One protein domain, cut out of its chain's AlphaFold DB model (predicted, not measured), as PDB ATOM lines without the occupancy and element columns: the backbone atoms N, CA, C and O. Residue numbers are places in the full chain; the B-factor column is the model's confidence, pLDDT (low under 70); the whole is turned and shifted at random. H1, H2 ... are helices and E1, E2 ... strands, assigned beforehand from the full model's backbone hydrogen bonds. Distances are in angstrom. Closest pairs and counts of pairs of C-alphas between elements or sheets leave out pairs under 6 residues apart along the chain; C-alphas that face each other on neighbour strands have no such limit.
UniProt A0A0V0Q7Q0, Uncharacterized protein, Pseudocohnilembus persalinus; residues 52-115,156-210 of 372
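What this domain is: This is residues 52 to 115 and 156 to 210 of the 372 residues of an uncharacterized protein of Pseudocohnilembus persalinus (UniProt A0A0V0Q7Q0). Little regular structure is present: a small antiparallel sheet, order E2, E1, E3, runs among long loops, grazed by short helices H1 and H2, and residues 187 to 193 stick out. The 119 printed residues, 28 in named elements (E1, E2, E3, H1, H2), are mixed in class. The whole is compact, radius of gyration of the C-alphas 14.3 A, spanning 39 by 35 by 25 A.

Where its parts are: E1, residues 54 to 60, runs 19.0 A from C-alpha 54 (142.893, 165.242, 84.921). E2 is residues 65 to 68, 7.2 A; E3, 166 to 172, 19.3 A; H1, 173 to 178, 8.7 A; H2, 202 to 205, 5.4 A, ending at (146.718, 163.939, 64.067).

How they stand to each other: E1 and E3 are antiparallel at 153 degrees; N 57 and O 169, 3.0 A, are within hydrogen-bond range. E1 and E2 form a hairpin; N 58 and O 67, 2.9 A, are within range. H1, with every O i to N i+4 pair within range, only grazes the sheet; H2, too short for such a pair, only just does, with 5 pairs of C-alphas within 10 A.

The domain as a whole: C-alphas 90 and 210, the farthest apart, are 40.7 A apart. Across the cut, residues 116 to 155, the gap is 12.6 A. The H1 to H2 link is long. pLDDT is under 70 at residues 89 to 95 and 184 to 210.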
ATOM      1  N   ASP A  52     135.954 164.088  87.451       80.44
ATOM      2  CA  ASP A  52     137.159 164.602  88.095       80.44
ATOM      3  C   ASP A  52     138.436 164.218  87.323       80.44
ATOM      4  O   ASP A  52     139.530 164.145  87.883       80.44
ATOM      5  N   ARG A  53     138.325 163.933  86.019       81.12
ATOM      6  CA  ARG A  53     139.470 163.592  85.162       81.12
ATOM      7  C   ARG A  53     140.482 164.742  85.097       81.12
ATOM      8  O   ARG A  53     140.127 165.900  84.867       81.12
ATOM      9  N   LEU A  54     141.756 164.376  85.200       86.50
ATOM     10  CA  LEU A  54     142.893 165.242  84.921       86.50
ATOM     11  C   LEU A  54     143.295 165.142  83.446       86.50
ATOM     12  O   LEU A  54     143.388 164.054  82.869       86.50
ATOM     13  N   PHE A  55     143.552 166.296  82.842       85.44
ATOM     14  CA  PHE A  55     144.061 166.433  81.486       85.44
ATOM     15  C   PHE A  55     145.558 166.649  81.555       85.44
ATOM     16  O   PHE A  55     146.030 167.556  82.236       85.44
ATOM     17  N   VAL A  56     146.305 165.810  80.845       88.06
ATOM     18  CA  VAL A  56     147.757 165.928  80.787       88.06
ATOM     19  C   VAL A  56     148.160 166.282  79.370       88.06
ATOM     20  O   VAL A  56     147.825 165.583  78.410       88.06
ATOM     21  N   THR A  57     148.863 167.396  79.243       88.75
ATOM     22  CA  THR A  57     149.353 167.912  77.969       88.75
ATOM     23  C   THR A  57     150.845 168.168  78.062       88.75
ATOM     24  O   THR A  57     151.413 168.392  79.134       88.75
ATOM     25  N   TRP A  58     151.509 168.083  76.919       90.56
ATOM     26  CA  TRP A  58     152.908 168.434  76.791       90.56
ATOM     27  C   TRP A  58     153.004 169.760  76.053       90.56
ATOM     28  O   TRP A  58     152.622 169.848  74.882       90.56
ATOM     29  N   ARG A  59     153.449 170.796  76.766       89.62
ATOM     30  CA  ARG A  59     153.482 172.170  76.262       89.62
ATOM     31  C   ARG A  59     154.893 172.672  76.102       89.62
ATOM     32  O   ARG A  59     155.739 172.369  76.940       89.62
ATOM     33  N   ASN A  60     155.112 173.476  75.072       90.25
ATOM     34  CA  ASN A  60     156.356 174.212  74.914       90.25
ATOM     35  C   ASN A  60     156.367 175.504  75.756       90.25
ATOM     36  O   ASN A  60     155.365 175.897  76.360       90.25
ATOM     37  N   THR A  61     157.509 176.190  75.795       90.06
ATOM     38  CA  THR A  61     157.674 177.491  76.468       90.06
ATOM     39  C   THR A  61     156.764 178.591  75.919       90.06
ATOM     40  O   THR A  61     156.438 179.518  76.656       90.06
ATOM     41  N   LYS A  62     156.320 178.469  74.664       84.81
ATOM     42  CA  LYS A  62     155.379 179.373  73.985       84.81
ATOM     43  C   LYS A  62     153.898 179.032  74.254       84.81
ATOM     44  O   LYS A  62     153.020 179.640  73.657       84.81
ATOM     45  N   ASP A  63     153.629 178.076  75.145       82.38
ATOM     46  CA  ASP A  63     152.297 177.620  75.578       82.38
ATOM     47  C   ASP A  63     151.443 176.889  74.514       82.38
ATOM     48  O   ASP A  63     150.242 176.649  74.712       82.38
ATOM     49  N   TYR A  64     152.074 176.436  73.425       83.44
ATOM     50  CA  TYR A  64     151.464 175.531  72.445       83.44
ATOM     51  C   TYR A  64     151.428 174.092  72.967       83.44
ATOM     52  O   TYR A  64     152.392 173.593  73.555       83.44
ATOM     53  N   GLU A  65     150.319 173.399  72.710       84.38
ATOM     54  CA  GLU A  65     150.118 171.992  73.071       84.38
ATOM     55  C   GLU A  65     150.694 171.079  71.995       84.38
ATOM     56  O   GLU A  65     150.020 170.716  71.040       84.38
ATOM     57  N   CYS A  66     151.958 170.695  72.168       83.69
ATOM     58  CA  CYS A  66     152.676 169.858  71.210       83.69
ATOM     59  C   CYS A  66     152.240 168.389  71.271       83.69
ATOM     60  O   CYS A  66     152.346 167.671  70.281       83.69
ATOM     61  N   LYS A  67     151.767 167.907  72.431       84.19
ATOM     62  CA  LYS A  67     151.225 166.546  72.539       84.19
ATOM     63  C   LYS A  67     150.099 166.409  73.552       84.19
ATOM     64  O   LYS A  67     150.218 166.854  74.695       84.19
ATOM     65  N   TYR A  68     149.062 165.672  73.160       81.62
ATOM     66  CA  TYR A  68     148.044 165.141  74.062       81.62
ATOM     67  C   TYR A  68     148.465 163.783  74.624       81.62
ATOM     68  O   TYR A  68     148.855 162.871  73.891       81.62
ATOM     69  N   VAL A  69     148.407 163.645  75.948       85.62
ATOM     70  CA  VAL A  69     148.864 162.440  76.641       85.62
ATOM     71  C   VAL A  69     147.721 161.429  76.732       85.62
ATOM     72  O   VAL A  69     146.805 161.569  77.539       85.62
ATOM     73  N   GLY A  70     147.763 160.405  75.878       82.56
ATOM     74  CA  GLY A  70     146.809 159.289  75.876       82.56
ATOM     75  C   GLY A  70     147.188 158.131  76.812       82.56
ATOM     76  O   GLY A  70     148.293 158.109  77.355       82.56
ATOM     77  N   PRO A  71     146.337 157.096  76.956       81.25
ATOM     78  CA  PRO A  71     146.498 156.032  77.954       81.25
ATOM     79  C   PRO A  71     147.757 155.200  77.720       81.25
ATOM     80  O   PRO A  71     148.394 154.741  78.664       81.25
ATOM     81  N   ALA A  72     148.130 155.030  76.450       82.88
ATOM     82  CA  ALA A  72     149.279 154.243  76.026       82.88
ATOM     83  C   ALA A  72     150.612 155.008  76.072       82.88
ATOM     84  O   ALA A  72     151.659 154.379  75.896       82.88
ATOM     85  N   THR A  73     150.585 156.329  76.281       87.19
ATOM     86  CA  THR A  73     151.793 157.164  76.310       87.19
ATOM     87  C   THR A  73     152.656 156.833  77.522       87.19
ATOM     88  O   THR A  73     152.142 156.526  78.600       87.19
ATOM     89  N   LYS A  74     153.980 156.846  77.334       90.81
ATOM     90  CA  LYS A  74     154.934 156.450  78.371       90.81
ATOM     91  C   LYS A  74     155.324 157.637  79.247       90.81
ATOM     92  O   LYS A  74     155.627 158.726  78.759       90.81
ATOM     93  N   CYS A  75     155.359 157.372  80.543       92.38
ATOM     94  CA  CYS A  75     155.986 158.206  81.551       92.38
ATOM     95  C   CYS A  75     157.497 157.926  81.609       92.38
ATOM     96  O   CYS A  75     157.968 156.865  81.189       92.38
ATOM     97  N   PHE A  76     158.249 158.829  82.229       93.38
ATOM     98  CA  PHE A  76     159.669 158.662  82.534       93.38
ATOM     99  C   PHE A  76     160.000 157.387  83.307       93.38
ATOM    100  O   PHE A  76     161.052 156.790  83.104       93.38
ATOM    101  N   CYS A  77     159.081 156.917  84.149       91.50
ATOM    102  CA  CYS A  77     159.224 155.652  84.867       91.50
ATOM    103  C   CYS A  77     159.050 154.401  83.983       91.50
ATOM    104  O   CYS A  77     159.066 153.289  84.503       91.50
ATOM    105  N   ASN A  78     158.876 154.569  82.665       90.69
ATOM    106  CA  ASN A  78     158.628 153.517  81.677       90.69
ATOM    107  C   ASN A  78     157.282 152.771  81.846       90.69
ATOM    108  O   ASN A  78     157.061 151.752  81.194       90.69
ATOM    109  N   HIS A  79     156.362 153.294  82.664       90.69
ATOM    110  CA  HIS A  79     154.960 152.859  82.715       90.69
ATOM    111  C   HIS A  79     154.063 153.780  81.890       90.69
ATOM    112  O   HIS A  79     154.457 154.893  81.529       90.69
ATOM    113  N   ARG A  80     152.857 153.320  81.561       89.81
ATOM    114  CA  ARG A  80     151.926 154.053  80.703       89.81
ATOM    115  C   ARG A  80     151.007 154.948  81.524       89.81
ATOM    116  O   ARG A  80     150.840 154.744  82.725       89.81
ATOM    117  N   MET A  81     150.366 155.923  80.886       87.25
ATOM    118  CA  MET A  81     149.401 156.791  81.566       87.25
ATOM    119  C   MET A  81     148.225 156.011  82.182       87.25
ATOM    120  O   MET A  81     147.795 156.347  83.283       87.25
ATOM    121  N   LYS A  82     147.762 154.918  81.551       85.06
ATOM    122  CA  LYS A  82     146.733 154.021  82.127       85.06
ATOM    123  C   LYS A  82     147.130 153.455  83.505       85.06
ATOM    124  O   LYS A  82     146.282 153.235  84.373       85.06
ATOM    125  N   ASP A  83     148.436 153.313  83.740       86.94
ATOM    126  CA  ASP A  83     149.015 152.803  84.986       86.94
ATOM    127  C   ASP A  83     149.198 153.899  86.048       86.94
ATOM    128  O   ASP A  83     149.672 153.621  87.150       86.94
ATOM    129  N   HIS A  84     148.831 155.145  85.746       87.81
ATOM    130  CA  HIS A  84     148.863 156.259  86.685       87.81
ATOM    131  C   HIS A  84     147.456 156.644  87.165       87.81
ATOM    132  O   HIS A  84     146.440 156.198  86.628       87.81
ATOM    133  N   GLU A  85     147.388 157.437  88.229       84.88
ATOM    134  CA  GLU A  85     146.150 157.981  88.780       84.88
ATOM    135  C   GLU A  85     145.822 159.321  88.112       84.88
ATOM    136  O   GLU A  85     146.253 160.382  88.562       84.88
ATOM    137  N   TYR A  86     145.078 159.269  87.010       80.44
ATOM    138  CA  TYR A  86     144.684 160.438  86.211       80.44
ATOM    139  C   TYR A  86     143.303 161.001  86.597       80.44
ATOM    140  O   TYR A  86     142.701 161.753  85.832       80.44
ATOM    141  N   TYR A  87     142.800 160.658  87.783       81.38
ATOM    142  CA  TYR A  87     141.604 161.256  88.375       81.38
ATOM    143  C   TYR A  87     141.975 162.060  89.623       81.38
ATOM    144  O   TYR A  87     142.903 161.712  90.364       81.38
ATOM    145  N   LEU A  88     141.242 163.143  89.868       74.31
ATOM    146  CA  LEU A  88     141.370 163.933  91.082       74.31
ATOM    147  C   LEU A  88     140.802 163.123  92.258       74.31
ATOM    148  O   LEU A  88     139.599 163.055  92.477       74.31
ATOM    149  N   ASN A  89     141.678 162.490  93.031       67.38
ATOM    150  CA  ASN A  89     141.291 161.827  94.275       67.38
ATOM    151  C   ASN A  89     141.476 162.765  95.471       67.38
ATOM    152  O   ASN A  89     142.193 163.758  95.384       67.38
ATOM    153  N   LEU A  90     140.919 162.400  96.631       59.34
ATOM    154  CA  LEU A  90     141.099 163.146  97.888       59.34
ATOM    155  C   LEU A  90     142.577 163.418  98.223       59.34
ATOM    156  O   LEU A  90     142.894 164.483  98.728       59.34
ATOM    157  N   LYS A  91     143.484 162.491  97.881       57.81
ATOM    158  CA  LYS A  91     144.938 162.645  98.072       57.81
ATOM    159  C   LYS A  91     145.606 163.602  97.072       57.81
ATOM    160  O   LYS A  91     146.679 164.121  97.355       57.81
ATOM    161  N   ASN A  92     144.988 163.824  95.911       59.50
ATOM    162  CA  ASN A  92     145.549 164.602  94.802       59.50
ATOM    163  C   ASN A  92     144.899 165.985  94.654       59.50
ATOM    164  O   ASN A  92     145.359 166.763  93.818       59.50
ATOM    165  N   LYS A  93     143.849 166.294  95.432       61.03
ATOM    166  CA  LYS A  93     143.107 167.565  95.347       61.03
ATOM    167  C   LYS A  93     144.019 168.787  95.460       61.03
ATOM    168  O   LYS A  93     143.842 169.728  94.696       61.03
ATOM    169  N   ASP A  94     145.028 168.717  96.325       62.31
ATOM    170  CA  ASP A  94     145.898 169.863  96.606       62.31
ATOM    171  C   ASP A  94     147.109 169.955  95.663       62.31
ATOM    172  O   ASP A  94     147.662 171.033  95.467       62.31
ATOM    173  N   THR A  95     147.538 168.838  95.058       67.44
ATOM    174  CA  THR A  95     148.822 168.766  94.332       67.44
ATOM    175  C   THR A  95     148.705 168.506  92.831       67.44
ATOM    176  O   THR A  95     149.691 168.694  92.125       67.44
ATOM    177  N   LYS A  96     147.540 168.069  92.318       79.44
ATOM    178  CA  LYS A  96     147.323 167.670  90.904       79.44
ATOM    179  C   LYS A  96     148.365 166.674  90.367       79.44
ATOM    180  O   LYS A  96     148.558 166.542  89.160       79.44
ATOM    181  N   ASN A  97     149.039 165.952  91.258       83.44
ATOM    182  CA  ASN A  97     150.100 165.031  90.887       83.44
ATOM    183  C   ASN A  97     149.513 163.694  90.425       83.44
ATOM    184  O   ASN A  97     148.696 163.073  91.106       83.44
ATOM    185  N   VAL A  98     149.953 163.244  89.250       87.81
ATOM    186  CA  VAL A  98     149.526 161.984  88.630       87.81
ATOM    187  C   VAL A  98     150.537 160.893  88.989       87.81
ATOM    188  O   VAL A  98     151.546 160.719  88.308       87.81
ATOM    189  N   PHE A  99     150.297 160.194  90.098       87.88
ATOM    190  CA  PHE A  99     151.182 159.151  90.638       87.88
ATOM    191  C   PHE A  99     151.023 157.818  89.897       87.88
ATOM    192  O   PHE A  99     149.944 157.514  89.391       87.88
ATOM    193  N   CYS A 100     152.063 156.982  89.861       89.00
ATOM    194  CA  CYS A 100     151.958 155.631  89.295       89.00
ATOM    195  C   CYS A 100     151.383 154.641  90.313       89.00
ATOM    196  O   CYS A 100     151.776 154.633  91.476       89.00
ATOM    197  N   LYS A 101     150.471 153.777  89.855       86.19
ATOM    198  CA  LYS A 101     149.808 152.736  90.659       86.19
ATOM    199  C   LYS A 101     150.618 151.436  90.734       86.19
ATOM    200  O   LYS A 101     150.287 150.552  91.521       86.19
ATOM    201  N   VAL A 102     151.656 151.290  89.909       86.00
ATOM    202  CA  VAL A 102     152.472 150.070  89.854       86.00
ATOM    203  C   VAL A 102     153.296 149.935  91.134       86.00
ATOM    204  O   VAL A 102     154.040 150.842  91.512       86.00
ATOM    205  N   LYS A 103     153.195 148.773  91.787       84.19
ATOM    206  CA  LYS A 103     153.926 148.464  93.024       84.19
ATOM    207  C   LYS A 103     155.437 148.587  92.807       84.19
ATOM    208  O   LYS A 103     155.977 148.038  91.850       84.19
ATOM    209  N   GLY A 104     156.111 149.310  93.700       85.31
ATOM    210  CA  GLY A 104     157.561 149.534  93.644       85.31
ATOM    211  C   GLY A 104     158.013 150.635  92.676       85.31
ATOM    212  O   GLY A 104     159.210 150.900  92.583       85.31
ATOM    213  N   CYS A 105     157.095 151.306  91.973       88.88
ATOM    214  CA  CYS A 105     157.433 152.480  91.177       88.88
ATOM    215  C   CYS A 105     157.573 153.714  92.082       88.88
ATOM    216  O   CYS A 105     156.643 154.064  92.801       88.88
ATOM    217  N   SER A 106     158.718 154.397  92.030       86.44
ATOM    218  CA  SER A 106     159.003 155.578  92.859       86.44
ATOM    219  C   SER A 106     158.556 156.909  92.243       86.44
ATOM    220  O   SER A 106     158.813 157.962  92.822       86.44
ATOM    221  N   CYS A 107     157.931 156.915  91.062       89.19
ATOM    222  CA  CYS A 107     157.626 158.174  90.384       89.19
ATOM    223  C   CYS A 107     156.507 158.966  91.080       89.19
ATOM    224  O   CYS A 107     155.437 158.439  91.387       89.19
ATOM    225  N   GLN A 108     156.754 160.261  91.271       85.12
ATOM    226  CA  GLN A 108     155.851 161.167  91.985       85.12
ATOM    227  C   GLN A 108     154.806 161.812  91.070       85.12
ATOM    228  O   GLN A 108     153.685 162.068  91.485       85.12
ATOM    229  N   CYS A 109     155.152 162.080  89.815       89.31
ATOM    230  CA  CYS A 109     154.230 162.669  88.856       89.31
ATOM    231  C   CYS A 109     154.494 162.126  87.455       89.31
ATOM    232  O   CYS A 109     155.605 161.693  87.131       89.31
ATOM    233  N   PHE A 110     153.459 162.148  86.618       92.00
ATOM    234  CA  PHE A 110     153.589 161.784  85.221       92.00
ATOM    235  C   PHE A 110     154.477 162.802  84.502       92.00
ATOM    236  O   PHE A 110     154.203 164.000  84.502       92.00
ATOM    237  N   TYR A 111     155.531 162.308  83.860       92.69
ATOM    238  CA  TYR A 111     156.441 163.105  83.050       92.69
ATOM    239  C   TYR A 111     156.557 162.461  81.676       92.69
ATOM    240  O   TYR A 111     157.036 161.332  81.553       92.69
ATOM    241  N   TYR A 112     156.074 163.163  80.656       92.25
ATOM    242  CA  TYR A 112     156.001 162.647  79.296       92.25
ATOM    243  C   TYR A 112     157.398 162.467  78.687       92.25
ATOM    244  O   TYR A 112     158.236 163.366  78.763       92.25
ATOM    245  N   ILE A 113     157.618 161.325  78.028       92.12
ATOM    246  CA  ILE A 113     158.767 161.116  77.144       92.12
ATOM    247  C   ILE A 113     158.274 160.785  75.725       92.12
ATOM    248  O   ILE A 113     157.536 159.804  75.567       92.12
ATOM    249  N   PRO A 114     158.755 161.501  74.686       89.56
ATOM    250  CA  PRO A 114     158.540 161.159  73.283       89.56
ATOM    251  C   PRO A 114     159.245 159.841  72.917       89.56
ATOM    252  O   PRO A 114     160.368 159.804  72.419       89.56
ATOM    253  N   THR A 115     158.590 158.720  73.200       86.75
ATOM    254  CA  THR A 115     159.035 157.378  72.802       86.75
ATOM    255  C   THR A 115     157.975 156.740  71.926       86.75
ATOM    256  O   THR A 115     156.840 156.523  72.354       86.75
ATOM    257  N   SER A 156     164.439 167.156  68.972       90.00
ATOM    258  CA  SER A 156     163.614 168.258  68.494       90.00
ATOM    259  C   SER A 156     162.164 167.810  68.368       90.00
ATOM    260  O   SER A 156     161.872 166.822  67.689       90.00
ATOM    261  N   CYS A 157     161.261 168.562  68.987       88.06
ATOM    262  CA  CYS A 157     159.836 168.441  68.733       88.06
ATOM    263  C   CYS A 157     159.505 168.979  67.346       88.06
ATOM    264  O   CYS A 157     160.190 169.851  66.818       88.06
ATOM    265  N   SER A 158     158.383 168.529  66.808       81.12
ATOM    266  CA  SER A 158     157.772 169.040  65.582       81.12
ATOM    267  C   SER A 158     157.155 170.444  65.708       81.12
ATOM    268  O   SER A 158     156.346 170.850  64.884       81.12
ATOM    269  N   CYS A 159     157.470 171.167  66.783       80.06
ATOM    270  CA  CYS A 159     157.228 172.605  66.903       80.06
ATOM    271  C   CYS A 159     158.534 173.406  66.715       80.06
ATOM    272  O   CYS A 159     158.605 174.589  67.052       80.06
ATOM    273  N   GLY A 160     159.611 172.731  66.297       84.62
ATOM    274  CA  GLY A 160     160.958 173.279  66.144       84.62
ATOM    275  C   GLY A 160     161.762 173.452  67.441       84.62
ATOM    276  O   GLY A 160     162.958 173.726  67.368       84.62
ATOM    277  N   LEU A 161     161.156 173.284  68.623       88.44
ATOM    278  CA  LEU A 161     161.834 173.458  69.917       88.44
ATOM    279  C   LEU A 161     162.401 172.145  70.472       88.44
ATOM    280  O   LEU A 161     161.939 171.052  70.137       88.44
ATOM    281  N   GLN A 162     163.396 172.237  71.355       91.31
ATOM    282  CA  GLN A 162     164.033 171.058  71.941       91.31
ATOM    283  C   GLN A 162     163.182 170.454  73.059       91.31
ATOM    284  O   GLN A 162     162.333 171.111  73.659       91.31
ATOM    285  N   PHE A 163     163.448 169.195  73.404       91.31
ATOM    286  CA  PHE A 163     162.775 168.494  74.499       91.31
ATOM    287  C   PHE A 163     162.773 169.287  75.819       91.31
ATOM    288  O   PHE A 163     161.766 169.306  76.522       91.31
ATOM    289  N   ASN A 164     163.876 169.970  76.140       91.00
ATOM    290  CA  ASN A 164     164.011 170.741  77.382       91.00
ATOM    291  C   ASN A 164     163.109 171.982  77.432       91.00
ATOM    292  O   ASN A 164     162.782 172.447  78.520       91.00
ATOM    293  N   ASP A 165     162.684 172.488  76.273       91.88
ATOM    294  CA  ASP A 165     161.776 173.633  76.160       91.88
ATOM    295  C   ASP A 165     160.314 173.231  76.386       91.88
ATOM    296  O   ASP A 165     159.402 174.042  76.216       91.88
ATOM    297  N   HIS A 166     160.068 171.973  76.748       93.00
ATOM    298  CA  HIS A 166     158.736 171.463  76.996       93.00
ATOM    299  C   HIS A 166     158.559 171.002  78.438       93.00
ATOM    300  O   HIS A 166     159.451 170.443  79.077       93.00
ATOM    301  N   ARG A 167     157.339 171.173  78.940       92.31
ATOM    302  CA  ARG A 167     156.912 170.697  80.251       92.31
ATOM    303  C   ARG A 167     155.606 169.931  80.143       92.31
ATOM    304  O   ARG A 167     154.725 170.256  79.350       92.31
ATOM    305  N   THR A 168     155.481 168.899  80.966       92.31
ATOM    306  CA  THR A 168     154.208 168.215  81.172       92.31
ATOM    307  C   THR A 168     153.362 169.054  82.121       92.31
ATOM    308  O   THR A 168     153.815 169.382  83.215       92.31
ATOM    309  N   ILE A 169     152.158 169.412  81.691       90.19
ATOM    310  CA  ILE A 169     151.195 170.179  82.476       90.19
ATOM    311  C   ILE A 169     150.003 169.277  82.770       90.19
ATOM    312  O   ILE A 169     149.532 168.555  81.892       90.19
ATOM    313  N   VAL A 170     149.542 169.320  84.018       89.94
ATOM    314  CA  VAL A 170     148.344 168.621  84.478       89.94
ATOM    315  C   VAL A 170     147.301 169.670  84.853       89.94
ATOM    316  O   VAL A 170     147.546 170.499  85.726       89.94
ATOM    317  N   GLU A 171     146.150 169.630  84.192       88.50
ATOM    318  CA  GLU A 171     145.039 170.565  84.384       88.50
ATOM    319  C   GLU A 171     143.752 169.820  84.724       88.50
ATOM    320  O   GLU A 171     143.525 168.682  84.303       88.50
ATOM    321  N   THR A 172     142.868 170.486  85.458       88.06
ATOM    322  CA  THR A 172     141.488 170.023  85.628       88.06
ATOM    323  C   THR A 172     140.625 170.429  84.431       88.06
ATOM    324  O   THR A 172     140.974 171.325  83.659       88.06
ATOM    325  N   LYS A 173     139.448 169.805  84.282       83.81
ATOM    326  CA  LYS A 173     138.459 170.217  83.270       83.81
ATOM    327  C   LYS A 173     138.116 171.710  83.369       83.81
ATOM    328  O   LYS A 173     138.047 172.388  82.348       83.81
ATOM    329  N   ALA A 174     137.909 172.208  84.588       84.69
ATOM    330  CA  ALA A 174     137.532 173.597  84.833       84.69
ATOM    331  C   ALA A 174     138.640 174.577  84.416       84.69
ATOM    332  O   ALA A 174     138.365 175.539  83.704       84.69
ATOM    333  N   GLU A 175     139.894 174.291  84.776       87.56
ATOM    334  CA  GLU A 175     141.056 175.107  84.386       87.56
ATOM    335  C   GLU A 175     141.234 175.166  82.876       87.56
ATOM    336  O   GLU A 175     141.522 176.219  82.311       87.56
ATOM    337  N   ARG A 176     141.020 174.036  82.203       86.00
ATOM    338  CA  ARG A 176     141.155 173.954  80.756       86.00
ATOM    339  C   ARG A 176     140.109 174.821  80.044       86.00
ATOM    340  O   ARG A 176     140.464 175.560  79.129       86.00
ATOM    341  N   ILE A 177     138.859 174.803  80.518       85.25
ATOM    342  CA  ILE A 177     137.783 175.680  80.018       85.25
ATOM    343  C   ILE A 177     138.098 177.150  80.312       85.25
ATOM    344  O   ILE A 177     137.940 177.992  79.431       85.25
ATOM    345  N   GLN A 178     138.581 177.462  81.517       88.00
ATOM    346  CA  GLN A 178     138.961 178.824  81.901       88.00
ATOM    347  C   GLN A 178     140.085 179.379  81.014       88.00
ATOM    348  O   GLN A 178     140.053 180.545  80.631       88.00
ATOM    349  N   ASN A 179     141.031 178.526  80.622       83.94
ATOM    350  CA  ASN A 179     142.105 178.864  79.691       83.94
ATOM    351  C   ASN A 179     141.644 178.893  78.217       83.94
ATOM    352  O   ASN A 179     142.474 179.034  77.322       83.94
ATOM    353  N   GLY A 180     140.343 178.726  77.940       80.56
ATOM    354  CA  GLY A 180     139.779 178.724  76.587       80.56
ATOM    355  C   GLY A 180     140.190 177.516  75.741       80.56
ATOM    356  O   GLY A 180     140.126 177.567  74.513       80.56
ATOM    357  N   ARG A 181     140.646 176.430  76.376       79.62
ATOM    358  CA  ARG A 181     141.137 175.225  75.701       79.62
ATOM    359  C   ARG A 181     140.017 174.198  75.558       79.62
ATOM    360  O   ARG A 181     139.131 174.079  76.403       79.62
ATOM    361  N   THR A 182     140.066 173.433  74.472       74.00
ATOM    362  CA  THR A 182     139.042 172.436  74.143       74.00
ATOM    363  C   THR A 182     139.063 171.283  75.129       74.00
ATOM    364  O   THR A 182     140.118 170.712  75.392       74.00
ATOM    365  N   VAL A 183     137.901 170.900  75.641       73.38
ATOM    366  CA  VAL A 183     137.734 169.682  76.434       73.38
ATOM    367  C   VAL A 183     136.924 168.689  75.616       73.38
ATOM    368  O   VAL A 183     135.963 169.081  74.965       73.38
ATOM    369  N   ASP A 184     137.300 167.417  75.659       66.31
ATOM    370  CA  ASP A 184     136.563 166.345  74.998       66.31
ATOM    371  C   ASP A 184     135.128 166.279  75.557       66.31
ATOM    372  O   ASP A 184     134.927 166.093  76.767       66.31
ATOM    373  N   ASP A 185     134.121 166.377  74.686       55.06
ATOM    374  CA  ASP A 185     132.717 166.168  75.052       55.06
ATOM    375  C   ASP A 185     132.424 164.665  75.137       55.06
ATOM    376  O   ASP A 185     131.891 164.025  74.234       55.06
ATOM    377  N   GLN A 186     132.799 164.081  76.274       53.44
ATOM    378  CA  GLN A 186     132.755 162.639  76.544       53.44
ATOM    379  C   GLN A 186     131.351 161.994  76.524       53.44
ATOM    380  O   GLN A 186     131.252 160.785  76.719       53.44
ATOM    381  N   PHE A 187     130.271 162.748  76.298       39.97
ATOM    382  CA  PHE A 187     128.898 162.221  76.309       39.97
ATOM    383  C   PHE A 187     128.350 161.855  74.919       39.97
ATOM    384  O   PHE A 187     127.396 161.087  74.831       39.97
ATOM    385  N   ALA A 188     128.935 162.362  73.829       41.41
ATOM    386  CA  ALA A 188     128.294 162.303  72.512       41.41
ATOM    387  C   ALA A 188     128.426 160.955  71.770       41.41
ATOM    388  O   ALA A 188     127.693 160.727  70.814       41.41
ATOM    389  N   LEU A 189     129.333 160.057  72.179       39.66
ATOM    390  CA  LEU A 189     129.695 158.879  71.367       39.66
ATOM    391  C   LEU A 189     129.324 157.511  71.956       39.66
ATOM    392  O   LEU A 189     129.651 156.498  71.346       39.66
ATOM    393  N   GLY A 190     128.661 157.437  73.118       36.91
ATOM    394  CA  GLY A 190     128.135 156.171  73.673       36.91
ATOM    395  C   GLY A 190     129.174 155.073  73.973       36.91
ATOM    396  O   GLY A 190     128.819 153.999  74.450       36.91
ATOM    397  N   GLN A 191     130.458 155.330  73.725       42.22
ATOM    398  CA  GLN A 191     131.558 154.408  73.959       42.22
ATOM    399  C   GLN A 191     132.182 154.713  75.321       42.22
ATOM    400  O   GLN A 191     132.799 155.759  75.526       42.22
ATOM    401  N   GLN A 192     132.019 153.781  76.262       43.50
ATOM    402  CA  GLN A 192     132.762 153.751  77.521       43.50
ATOM    403  C   GLN A 192     134.239 153.491  77.220       43.50
ATOM    404  O   GLN A 192     134.696 152.355  77.290       43.50
ATOM    405  N   VAL A 193     134.999 154.517  76.843       44.00
ATOM    406  CA  VAL A 193     136.430 154.339  76.602       44.00
ATOM    407  C   VAL A 193     137.209 155.428  77.307       44.00
ATOM    408  O   VAL A 193     136.994 156.630  77.148       44.00
ATOM    409  N   GLN A 194     138.106 154.938  78.150       44.31
ATOM    410  CA  GLN A 194     139.101 155.687  78.879       44.31
ATOM    411  C   GLN A 194     139.797 156.708  77.996       44.31
ATOM    412  O   GLN A 194     140.324 156.380  76.938       44.31
ATOM    413  N   ALA A 195     139.859 157.923  78.533       44.81
ATOM    414  CA  ALA A 195     140.969 158.838  78.359       44.81
ATOM    415  C   ALA A 195     141.569 158.875  76.949       44.81
ATOM    416  O   ALA A 195     142.756 158.624  76.779       44.81
ATOM    417  N   TYR A 196     140.806 159.274  75.937       47.97
ATOM    418  CA  TYR A 196     141.450 159.751  74.725       47.97
ATOM    419  C   TYR A 196     142.217 161.037  75.079       47.97
ATOM    420  O   TYR A 196     141.671 162.127  75.126       47.97
ATOM    421  N   GLY A 197     143.515 160.916  75.357       48.22
ATOM    422  CA  GLY A 197     144.503 161.909  74.926       48.22
ATOM    423  C   GLY A 197     144.802 161.671  73.449       48.22
ATOM    424  O   GLY A 197     145.943 161.444  73.058       48.22
ATOM    425  N   GLY A 198     143.722 161.557  72.682       52.88
ATOM    426  CA  GLY A 198     143.693 161.297  71.264       52.88
ATOM    427  C   GLY A 198     143.262 162.555  70.535       52.88
ATOM    428  O   GLY A 198     142.790 163.517  71.140       52.88
ATOM    429  N   ILE A 199     143.467 162.494  69.233       52.38
ATOM    430  CA  ILE A 199     143.120 163.486  68.226       52.38
ATOM    431  C   ILE A 199     141.672 163.948  68.461       52.38
ATOM    432  O   ILE A 199     140.747 163.177  68.210       52.38
ATOM    433  N   GLN A 200     141.463 165.160  68.984       49.84
ATOM    434  CA  GLN A 200     140.115 165.714  69.185       49.84
ATOM    435  C   GLN A 200     139.533 166.192  67.854       49.84
ATOM    436  O   GLN A 200     138.326 166.153  67.628       49.84
ATOM    437  N   LYS A 201     140.409 166.634  66.951       52.31
ATOM    438  CA  LYS A 201     140.118 167.025  65.571       52.31
ATOM    439  C   LYS A 201     141.161 166.404  64.666       52.31
ATOM    440  O   LYS A 201     142.308 166.325  65.072       52.31
ATOM    441  N   PHE A 202     140.829 166.066  63.420       47.94
ATOM    442  CA  PHE A 202     141.806 165.540  62.449       47.94
ATOM    443  C   PHE A 202     143.101 166.375  62.337       47.94
ATOM    444  O   PHE A 202     144.159 165.818  62.061       47.94
ATOM    445  N   SER A 203     143.047 167.680  62.623       50.41
ATOM    446  CA  SER A 203     144.212 168.569  62.738       50.41
ATOM    447  C   SER A 203     145.209 168.176  63.840       50.41
ATOM    448  O   SER A 203     146.399 168.383  63.660       50.41
ATOM    449  N   ASP A 204     144.759 167.555  64.933       50.78
ATOM    450  CA  ASP A 204     145.597 167.075  66.045       50.78
ATOM    451  C   ASP A 204     146.348 165.771  65.705       50.78
ATOM    452  O   ASP A 204     147.169 165.296  66.491       50.78
ATOM    453  N   MET A 205     146.028 165.139  64.566       54.31
ATOM    454  CA  MET A 205     146.718 163.939  64.067       54.31
ATOM    455  C   MET A 205     148.035 164.284  63.392       54.31
ATOM    456  O   MET A 205     148.937 163.452  63.315       54.31
ATOM    457  N   ILE A 206     148.123 165.502  62.874       49.19
ATOM    458  CA  ILE A 206     149.312 165.998  62.222       49.19
ATOM    459  C   ILE A 206     150.122 166.669  63.326       49.19
ATOM    460  O   ILE A 206     149.673 167.654  63.906       49.19
ATOM    461  N   ASP A 207     151.308 166.146  63.636       51.03
ATOM    462  CA  ASP A 207     152.232 166.757  64.603       51.03
ATOM    463  C   ASP A 207     152.800 168.108  64.040       51.03
ATOM    464  O   ASP A 207     153.978 168.388  64.178       51.03
ATOM    465  N   TYR A 208     152.019 168.947  63.338       46.44
ATOM    466  CA  TYR A 208     152.467 169.710  62.155       46.44
ATOM    467  C   TYR A 208     151.956 171.161  62.086       46.44
ATOM    468  O   TYR A 208     151.459 171.618  61.054       46.44
ATOM    469  N   GLU A 209     152.196 171.946  63.136       48.66
ATOM    470  CA  GLU A 209     152.496 173.372  62.903       48.66
ATOM    471  C   GLU A 209     153.727 173.531  61.977       48.66
ATOM    472  O   GLU A 209     153.859 174.546  61.298       48.66
ATOM    473  N   ASP A 210     154.563 172.495  61.844       50.16
ATOM    474  CA  ASP A 210     155.799 172.496  61.057       50.16
ATOM    475  C   ASP A 210     155.656 172.395  59.531       50.16
ATOM    476  O   ASP A 210     156.662 172.548  58.839       50.16
TER     477      ASP A 210